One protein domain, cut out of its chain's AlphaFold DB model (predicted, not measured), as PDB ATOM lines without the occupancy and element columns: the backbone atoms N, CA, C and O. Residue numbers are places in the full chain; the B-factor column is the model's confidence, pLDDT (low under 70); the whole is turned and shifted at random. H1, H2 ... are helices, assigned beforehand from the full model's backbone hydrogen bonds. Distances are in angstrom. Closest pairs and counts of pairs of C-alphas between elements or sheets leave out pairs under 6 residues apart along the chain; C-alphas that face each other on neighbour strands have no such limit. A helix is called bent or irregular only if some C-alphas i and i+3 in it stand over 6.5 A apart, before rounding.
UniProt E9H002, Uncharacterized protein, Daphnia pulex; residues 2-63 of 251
ATOM      1  N   ALA A   2     135.616  64.800 105.411       57.09
ATOM      2  CA  ALA A   2     134.330  65.318 105.916       57.09
ATOM      3  C   ALA A   2     133.880  66.635 105.242       57.09
ATOM      4  O   ALA A   2     132.691  66.943 105.241       57.09
ATOM      5  N   ASN A   3     134.800  67.371 104.602       63.88
ATOM      6  CA  ASN A   3     134.521  68.693 104.020       63.88
ATOM      7  C   ASN A   3     133.623  68.681 102.775       63.88
ATOM      8  O   ASN A   3     133.037  69.703 102.438       63.88
ATOM      9  N   ASN A   4     133.465  67.542 102.100       77.19
ATOM     10  CA  ASN A   4     132.683  67.504 100.862       77.19
ATOM     11  C   ASN A   4     131.173  67.428 101.143       77.19
ATOM     12  O   ASN A   4     130.368  67.851 100.318       77.19
ATOM     13  N   ARG A   5     130.770  66.921 102.319       80.12
ATOM     14  CA  ARG A   5     129.350  66.762 102.678       80.12
ATOM     15  C   ARG A   5     128.690  68.092 103.037       80.12
ATOM     16  O   ARG A   5     127.559  68.336 102.626       80.12
ATOM     17  N   SER A   6     129.397  68.965 103.753       82.06
ATOM     18  CA  SER A   6     128.901  70.306 104.089       82.06
ATOM     19  C   SER A   6     128.798  71.206 102.856       82.06
ATOM     20  O   SER A   6     127.842  71.966 102.743       82.06
ATOM     21  N   TYR A   7     129.718  71.072 101.896       86.94
ATOM     22  CA  TYR A   7     129.680  71.833 100.645       86.94
ATOM     23  C   TYR A   7     128.459  71.491  99.775       86.94
ATOM     24  O   TYR A   7     127.791  72.386  99.260       86.94
ATOM     25  N   ILE A   8     128.114  70.203  99.662       86.81
ATOM     26  CA  ILE A   8     126.925  69.757  98.917       86.81
ATOM     27  C   ILE A   8     125.640  70.267  99.584       86.81
ATOM     28  O   ILE A   8     124.746  70.763  98.900       86.81
ATOM     29  N   LEU A   9     125.558  70.206 100.918       87.31
ATOM     30  CA  LEU A   9     124.416  70.748 101.662       87.31
ATOM     31  C   LEU A   9     124.286  72.265 101.502       87.31
ATOM     32  O   LEU A   9     123.175  72.768 101.350       87.31
ATOM     33  N   TYR A  10     125.406  72.987 101.479       89.12
ATOM     34  CA  TYR A  10     125.418  74.427 101.234       89.12
ATOM     35  C   TYR A  10     124.898  74.766  99.830       89.12
ATOM     36  O   TYR A  10     124.003  75.599  99.691       89.12
ATOM     37  N   MET A  11     125.392  74.071  98.801       89.06
ATOM     38  CA  MET A  11     124.922  74.223  97.419       89.06
ATOM     39  C   MET A  11     123.428  73.914  97.278       89.06
ATOM     40  O   MET A  11     122.717  74.631  96.577       89.06
ATOM     41  N   PHE A  12     122.923  72.899  97.979       88.31
ATOM     42  CA  PHE A  12     121.503  72.552  97.961       88.31
ATOM     43  C   PHE A  12     120.636  73.603  98.674       88.31
ATOM     44  O   PHE A  12     119.618  74.044  98.140       88.31
ATOM     45  N   ALA A  13     121.047  74.052  99.863       90.00
ATOM     46  CA  ALA A  13     120.306  75.046 100.636       90.00
ATOM     47  C   ALA A  13     120.236  76.398  99.906       90.00
ATOM     48  O   ALA A  13     119.157  76.975  99.766       90.00
ATOM     49  N   PHE A  14     121.360  76.878  99.373       90.62
ATOM     50  CA  PHE A  14     121.388  78.136  98.629       90.62
ATOM     51  C   PHE A  14     120.812  78.017  97.217       90.62
ATOM     52  O   PHE A  14     120.234  78.980  96.726       90.62
ATOM     53  N   GLY A  15     120.934  76.857  96.569       86.75
ATOM     54  CA  GLY A  15     120.440  76.648  95.207       86.75
ATOM     55  C   GLY A  15     118.937  76.392  95.119       86.75
ATOM     56  O   GLY A  15     118.321  76.748  94.119       86.75
ATOM     57  N   LEU A  16     118.331  75.793  96.150       86.94
ATOM     58  CA  LEU A  16     116.916  75.406  96.119       86.94
ATOM     59  C   LEU A  16     116.091  76.068  97.216       86.94
ATOM     60  O   LEU A  16     115.042  76.636  96.923       86.94
ATOM     61  N   VAL A  17     116.555  76.039  98.467       90.00
ATOM     62  CA  VAL A  17     115.742  76.505  99.603       90.00
ATOM     63  C   VAL A  17     115.609  78.026  99.599       90.00
ATOM     64  O   VAL A  17     114.504  78.541  99.762       90.00
ATOM     65  N   VAL A  18     116.705  78.751  99.353       92.69
ATOM     66  CA  VAL A  18     116.684  80.222  99.316       92.69
ATOM     67  C   VAL A  18     115.801  80.751  98.170       92.69
ATOM     68  O   VAL A  18     114.889  81.530  98.457       92.69
ATOM     69  N   PRO A  19     115.953  80.311  96.902       90.62
ATOM     70  CA  PRO A  19     115.079  80.753  95.817       90.62
ATOM     71  C   PRO A  19     113.617  80.363  96.032       90.62
ATOM     72  O   PRO A  19     112.723  81.170  95.778       90.62
ATOM     73  N   PHE A  20     113.356  79.157  96.548       91.25
ATOM     74  CA  PHE A  20     111.997  78.712  96.843       91.25
ATOM     75  C   PHE A  20     111.318  79.618  97.876       91.25
ATOM     76  O   PHE A  20     110.187  80.058  97.672       91.25
ATOM     77  N   LEU A  21     112.025  79.964  98.954       94.56
ATOM     78  CA  LEU A  21     111.491  80.828 100.001       94.56
ATOM     79  C   LEU A  21     111.223  82.248  99.484       94.56
ATOM     80  O   LEU A  21     110.173  82.817  99.784       94.56
ATOM     81  N   VAL A  22     112.106  82.792  98.642       95.56
ATOM     82  CA  VAL A  22     111.902  84.096  97.987       95.56
ATOM     83  C   VAL A  22     110.649  84.090  97.107       95.56
ATOM     84  O   VAL A  22     109.846  85.023  97.181       95.56
ATOM     85  N   ILE A  23     110.434  83.031  96.318       92.88
ATOM     86  CA  ILE A  23     109.243  82.894  95.464       92.88
ATOM     87  C   ILE A  23     107.971  82.850  96.316       92.88
ATOM     88  O   ILE A  23     107.019  83.580  96.035       92.88
ATOM     89  N   VAL A  24     107.955  82.039  97.377       93.81
ATOM     90  CA  VAL A  24     106.790  81.907  98.263       93.81
ATOM     91  C   VAL A  24     106.460  83.239  98.939       93.81
ATOM     92  O   VAL A  24     105.306  83.669  98.916       93.81
ATOM     93  N   VAL A  25     107.457  83.934  99.493       94.50
ATOM     94  CA  VAL A  25     107.252  85.222 100.176       94.50
ATOM     95  C   VAL A  25     106.783  86.305  99.203       94.50
ATOM     96  O   VAL A  25     105.858  87.059  99.524       94.50
ATOM     97  N   SER A  26     107.366  86.359  98.004       92.06
ATOM     98  CA  SER A  26     106.934  87.276  96.945       92.06
ATOM     99  C   SER A  26     105.466  87.039  96.575       92.06
ATOM    100  O   SER A  26     104.658  87.970  96.578       92.06
ATOM    101  N   TYR A  27     105.071  85.778  96.383       87.56
ATOM    102  CA  TYR A  27     103.704  85.434  95.998       87.56
ATOM    103  C   TYR A  27     102.680  85.730  97.101       87.56
ATOM    104  O   TYR A  27     101.621  86.296  96.832       87.56
ATOM    105  N   VAL A  28     103.006  85.421  98.361       90.81
ATOM    106  CA  VAL A  28     102.153  85.758  99.515       90.81
ATOM    107  C   VAL A  28     101.974  87.270  99.634       90.81
ATOM    108  O   VAL A  28     100.878  87.736  99.947       90.81
ATOM    109  N   SER A  29     103.023  88.045  99.361       89.50
ATOM    110  CA  SER A  29     102.956  89.508  99.392       89.50
ATOM    111  C   SER A  29     102.017  90.042  98.312       89.50
ATOM    112  O   SER A  29     101.143  90.854  98.614       89.50
ATOM    113  N   ILE A  30     102.115  89.520  97.085       87.69
ATOM    114  CA  ILE A  30     101.220  89.881  95.978       87.69
ATOM    115  C   ILE A  30      99.771  89.507  96.309       87.69
ATOM    116  O   ILE A  30      98.886  90.352  96.209       87.69
ATOM    117  N   LEU A  31      99.517  88.282  96.780       82.31
ATOM    118  CA  LEU A  31      98.169  87.837  97.153       82.31
ATOM    119  C   LEU A  31      97.557  88.700  98.260       82.31
ATOM    120  O   LEU A  31      96.377  89.038  98.195       82.31
ATOM    121  N   ARG A  32      98.348  89.098  99.263       84.31
ATOM    122  CA  ARG A  32      97.885  89.998 100.329       84.31
ATOM    123  C   ARG A  32      97.528  91.382  99.795       84.31
ATOM    124  O   ARG A  32      96.526  91.946 100.227       84.31
ATOM    125  N   VAL A  33      98.316  91.923  98.863       84.31
ATOM    126  CA  VAL A  33      98.026  93.216  98.226       84.31
ATOM    127  C   VAL A  33      96.759  93.122  97.379       84.31
ATOM    128  O   VAL A  33      95.864  93.946  97.550       84.31
ATOM    129  N   VAL A  34      96.623  92.084  96.550       78.25
ATOM    130  CA  VAL A  34      95.420  91.852  95.734       78.25
ATOM    131  C   VAL A  34      94.182  91.700  96.620       78.25
ATOM    132  O   VAL A  34      93.181  92.361  96.376       78.25
ATOM    133  N   LYS A  35      94.259  90.936  97.716       71.25
ATOM    134  CA  LYS A  35      93.156  90.795  98.685       71.25
ATOM    135  C   LYS A  35      92.776  92.115  99.369       71.25
ATOM    136  O   LYS A  35      91.628  92.297  99.758       71.25
ATOM    137  N   LYS A  36      93.727  93.039  99.538       72.38
ATOM    138  CA  LYS A  36      93.469  94.361 100.130       72.38
ATOM    139  C   LYS A  36      92.834  95.335  99.132       72.38
ATOM    140  O   LYS A  36      92.039  96.177  99.543       72.38
ATOM    141  N   VAL A  37      93.185  95.231  97.850       73.25
ATOM    142  CA  VAL A  37      92.645  96.078  96.771       73.25
ATOM    143  C   VAL A  37      91.270  95.579  96.317       73.25
ATOM    144  O   VAL A  37      90.369  96.378  96.070       73.25
ATOM    145  N   THR A  38      91.065  94.263  96.301       58.09
ATOM    146  CA  THR A  38      89.800  93.627  95.938       58.09
ATOM    147  C   THR A  38      88.994  93.340  97.206       58.09
ATOM    148  O   THR A  38      89.121  92.283  97.820       58.09
ATOM    149  N   ARG A  39      88.152  94.292  97.636       52.22
ATOM    150  CA  ARG A  39      87.088  94.021  98.628       52.22
ATOM    151  C   ARG A  39      86.249  92.810  98.166       52.22
ATOM    152  O   ARG A  39      86.081  92.639  96.960       52.22
ATOM    153  N   PRO A  40      85.741  91.964  99.082       49.16
ATOM    154  CA  PRO A  40      85.329  90.598  98.767       49.16
ATOM    155  C   PRO A  40      84.074  90.570  97.889       49.16
ATOM    156  O   PRO A  40      82.954  90.587  98.388       49.16
ATOM    157  N   ALA A  41      84.255  90.458  96.575       49.91
ATOM    158  CA  ALA A  41      83.373  89.605  95.798       49.91
ATOM    159  C   ALA A  41      83.787  88.172  96.146       49.91
ATOM    160  O   ALA A  41      84.955  87.813  96.010       49.91
ATOM    161  N   VAL A  42      82.856  87.413  96.709       52.97
ATOM    162  CA  VAL A  42      83.023  86.051  97.223       52.97
ATOM    163  C   VAL A  42      83.500  85.127  96.097       52.97
ATOM    164  O   VAL A  42      82.704  84.496  95.416       52.97
ATOM    165  N   ILE A  43      84.809  85.075  95.861       55.75
ATOM    166  CA  ILE A  43      85.438  84.079  94.998       55.75
ATOM    167  C   ILE A  43      86.231  83.176  95.930       55.75
ATOM    168  O   ILE A  43      87.232  83.585  96.517       55.75
ATOM    169  N   ASP A  44      85.714  81.962  96.108       53.91
ATOM    170  CA  ASP A  44      86.222  80.931  97.005       53.91
ATOM    171  C   ASP A  44      87.738  80.711  96.848       53.91
ATOM    172  O   ASP A  44      88.206  79.996  95.956       53.91
ATOM    173  N   GLU A  45      88.513  81.263  97.789       53.50
ATOM    174  CA  GLU A  45      89.980  81.143  97.897       53.50
ATOM    175  C   GLU A  45      90.468  79.679  97.887       53.50
ATOM    176  O   GLU A  45      91.619  79.396  97.544       53.50
ATOM    177  N   LYS A  46      89.587  78.722  98.210       54.28
ATOM    178  CA  LYS A  46      89.879  77.282  98.213       54.28
ATOM    179  C   LYS A  46      90.167  76.715  96.820       54.28
ATOM    180  O   LYS A  46      90.914  75.743  96.723       54.28
ATOM    181  N   HIS A  47      89.620  77.302  95.755       52.31
ATOM    182  CA  HIS A  47      89.801  76.785  94.397       52.31
ATOM    183  C   HIS A  47      91.163  77.177  93.820       52.31
ATOM    184  O   HIS A  47      91.889  76.316  93.328       52.31
ATOM    185  N   ILE A  48      91.578  78.437  93.971       57.06
ATOM    186  CA  ILE A  48      92.834  78.953  93.396       57.06
ATOM    187  C   ILE A  48      94.058  78.221  93.968       57.06
ATOM    188  O   ILE A  48      94.959  77.833  93.222       57.06
ATOM    189  N   LEU A  49      94.066  77.946  95.277       51.53
ATOM    190  CA  LEU A  49      95.157  77.205  95.914       51.53
ATOM    191  C   LEU A  49      95.196  75.732  95.463       51.53
ATOM    192  O   LEU A  49      96.274  75.163  95.289       51.53
ATOM    193  N   ARG A  50      94.029  75.120  95.214       52.66
ATOM    194  CA  ARG A  50      93.918  73.728  94.752       52.66
ATOM    195  C   ARG A  50      94.369  73.582  93.289       52.66
ATOM    196  O   ARG A  50      95.073  72.624  92.978       52.66
ATOM    197  N   TYR A  51      94.076  74.568  92.434       52.94
ATOM    198  CA  TYR A  51      94.555  74.620  91.044       52.94
ATOM    199  C   TYR A  51      96.068  74.863  90.935       52.94
ATOM    200  O   TYR A  51      96.711  74.291  90.058       52.94
ATOM    201  N   LEU A  52      96.667  75.656  91.831       51.91
ATOM    202  CA  LEU A  52      98.100  75.967  91.763       51.91
ATOM    203  C   LEU A  52      98.987  74.818  92.271       51.91
ATOM    204  O   LEU A  52     100.014  74.525  91.659       51.91
ATOM    205  N   VAL A  53      98.575  74.137  93.347       52.41
ATOM    206  CA  VAL A  53      99.337  73.014  93.927       52.41
ATOM    207  C   VAL A  53      99.305  71.776  93.020       52.41
ATOM    208  O   VAL A  53     100.294  71.054  92.954       52.41
ATOM    209  N   HIS A  54      98.222  71.556  92.266       50.38
ATOM    210  CA  HIS A  54      98.123  70.420  91.337       50.38
ATOM    211  C   HIS A  54      98.547  70.759  89.896       50.38
ATOM    212  O   HIS A  54      99.028  69.885  89.182       50.38
ATOM    213  N   GLY A  55      98.408  72.014  89.452       46.28
ATOM    214  CA  GLY A  55      98.483  72.354  88.026       46.28
ATOM    215  C   GLY A  55      99.874  72.619  87.450       46.28
ATOM    216  O   GLY A  55     100.045  72.495  86.244       46.28
ATOM    217  N   LYS A  56     100.884  72.990  88.250       47.19
ATOM    218  CA  LYS A  56     102.208  73.378  87.703       47.19
ATOM    219  C   LYS A  56     103.413  72.630  88.261       47.19
ATOM    220  O   LYS A  56     104.482  72.719  87.664       47.19
ATOM    221  N   LEU A  57     103.254  71.865  89.342       41.03
ATOM    222  CA  LEU A  57     104.354  71.067  89.895       41.03
ATOM    223  C   LEU A  57     104.489  69.692  89.212       41.03
ATOM    224  O   LEU A  57     105.592  69.168  89.130       41.03
ATOM    225  N   LEU A  58     103.403  69.148  88.649       43.28
ATOM    226  CA  LEU A  58     103.416  67.871  87.919       43.28
ATOM    227  C   LEU A  58     103.820  68.006  86.440       43.28
ATOM    228  O   LEU A  58     104.441  67.103  85.895       43.28
ATOM    229  N   LEU A  59     103.547  69.143  85.792       43.16
ATOM    230  CA  LEU A  59     103.757  69.300  84.341       43.16
ATOM    231  C   LEU A  59     105.190  69.649  83.918       43.16
ATOM    232  O   LEU A  59     105.446  69.795  82.727       43.16
ATOM    233  N   ARG A  60     106.132  69.806  84.855       43.00
ATOM    234  CA  ARG A  60     107.524  70.152  84.514       43.00
ATOM    235  C   ARG A  60     108.543  69.058  84.822       43.00
ATOM    236  O   ARG A  60     109.713  69.243  84.505       43.00
ATOM    237  N   TRP A  61     108.116  67.936  85.402       39.69
ATOM    238  CA  TRP A  61     109.021  66.814  85.679       39.69
ATOM    239  C   TRP A  61     108.923  65.677  84.654       39.69
ATOM    240  O   TRP A  61     109.847  64.878  84.548       39.69
ATOM    241  N   GLU A  62     107.865  65.623  83.845       35.72
ATOM    242  CA  GLU A  62     107.721  64.601  82.810       35.72
ATOM    243  C   GLU A  62     107.919  65.225  81.426       35.72
ATOM    244  O   GLU A  62     107.179  66.102  80.985       35.72
ATOM    245  N   SER A  63     108.996  64.809  80.770       37.53
ATOM    246  CA  SER A  63     109.404  65.188  79.422       37.53
ATOM    247  C   SER A  63     108.313  64.868  78.394       37.53
ATOM    248  O   SER A  63     108.251  63.760  77.862       37.53
TER     249      SER A  63
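What this domain is: This is residues 2 to 63 of the 251 residues of an uncharacterized protein of Daphnia pulex (UniProt E9H002). One long helix, H1, bent but nearly straight, makes the length; the chain then turns through residues 38 to 44 and folds back as the short helix H2, leaving an open hairpin shape without contact between the helices. The printed part has 62 residues with two named helices, H1 then H2, and no named strand: all helix. It is extended, radius of gyration of the C-alphas 17.3 A, and flat, spanning 57 by 30 by 15 A.

Where its parts are: Find C-alpha 3 at (134.521, 68.693, 104.020), where H1, residues 3 to 37, begins. By its hydrogen bonds it was assigned as one helix, but it is bent: C-alphas 15 and 18 are 6.6 A apart. Its arms are H1a, residues 3 to 15, 18.4 A, and H1b, residues 18 to 37, 28.9 A. H2, residues 45 to 55, 15.7 A, ends at C-alpha 55 (98.483, 72.354, 88.026).

How they stand to each other: H1a and H1b stand at a shallow tilt of 21 degrees. H2 is apart from both arms, with no C-alpha within 8 A. Every O i to N i+4 pair is within hydrogen-bond range in H1b, 8 of 9 in H1a and 5 of 7 in H2.

The domain as a whole: The farthest C-alphas, of Ala 2 and Ala 41, are 57.3 A apart. The printed part has no cut; the link from H1 to H2, 7 residues, is short. Look at residues 2 to 3 and 38 to 63 for pLDDT under 70.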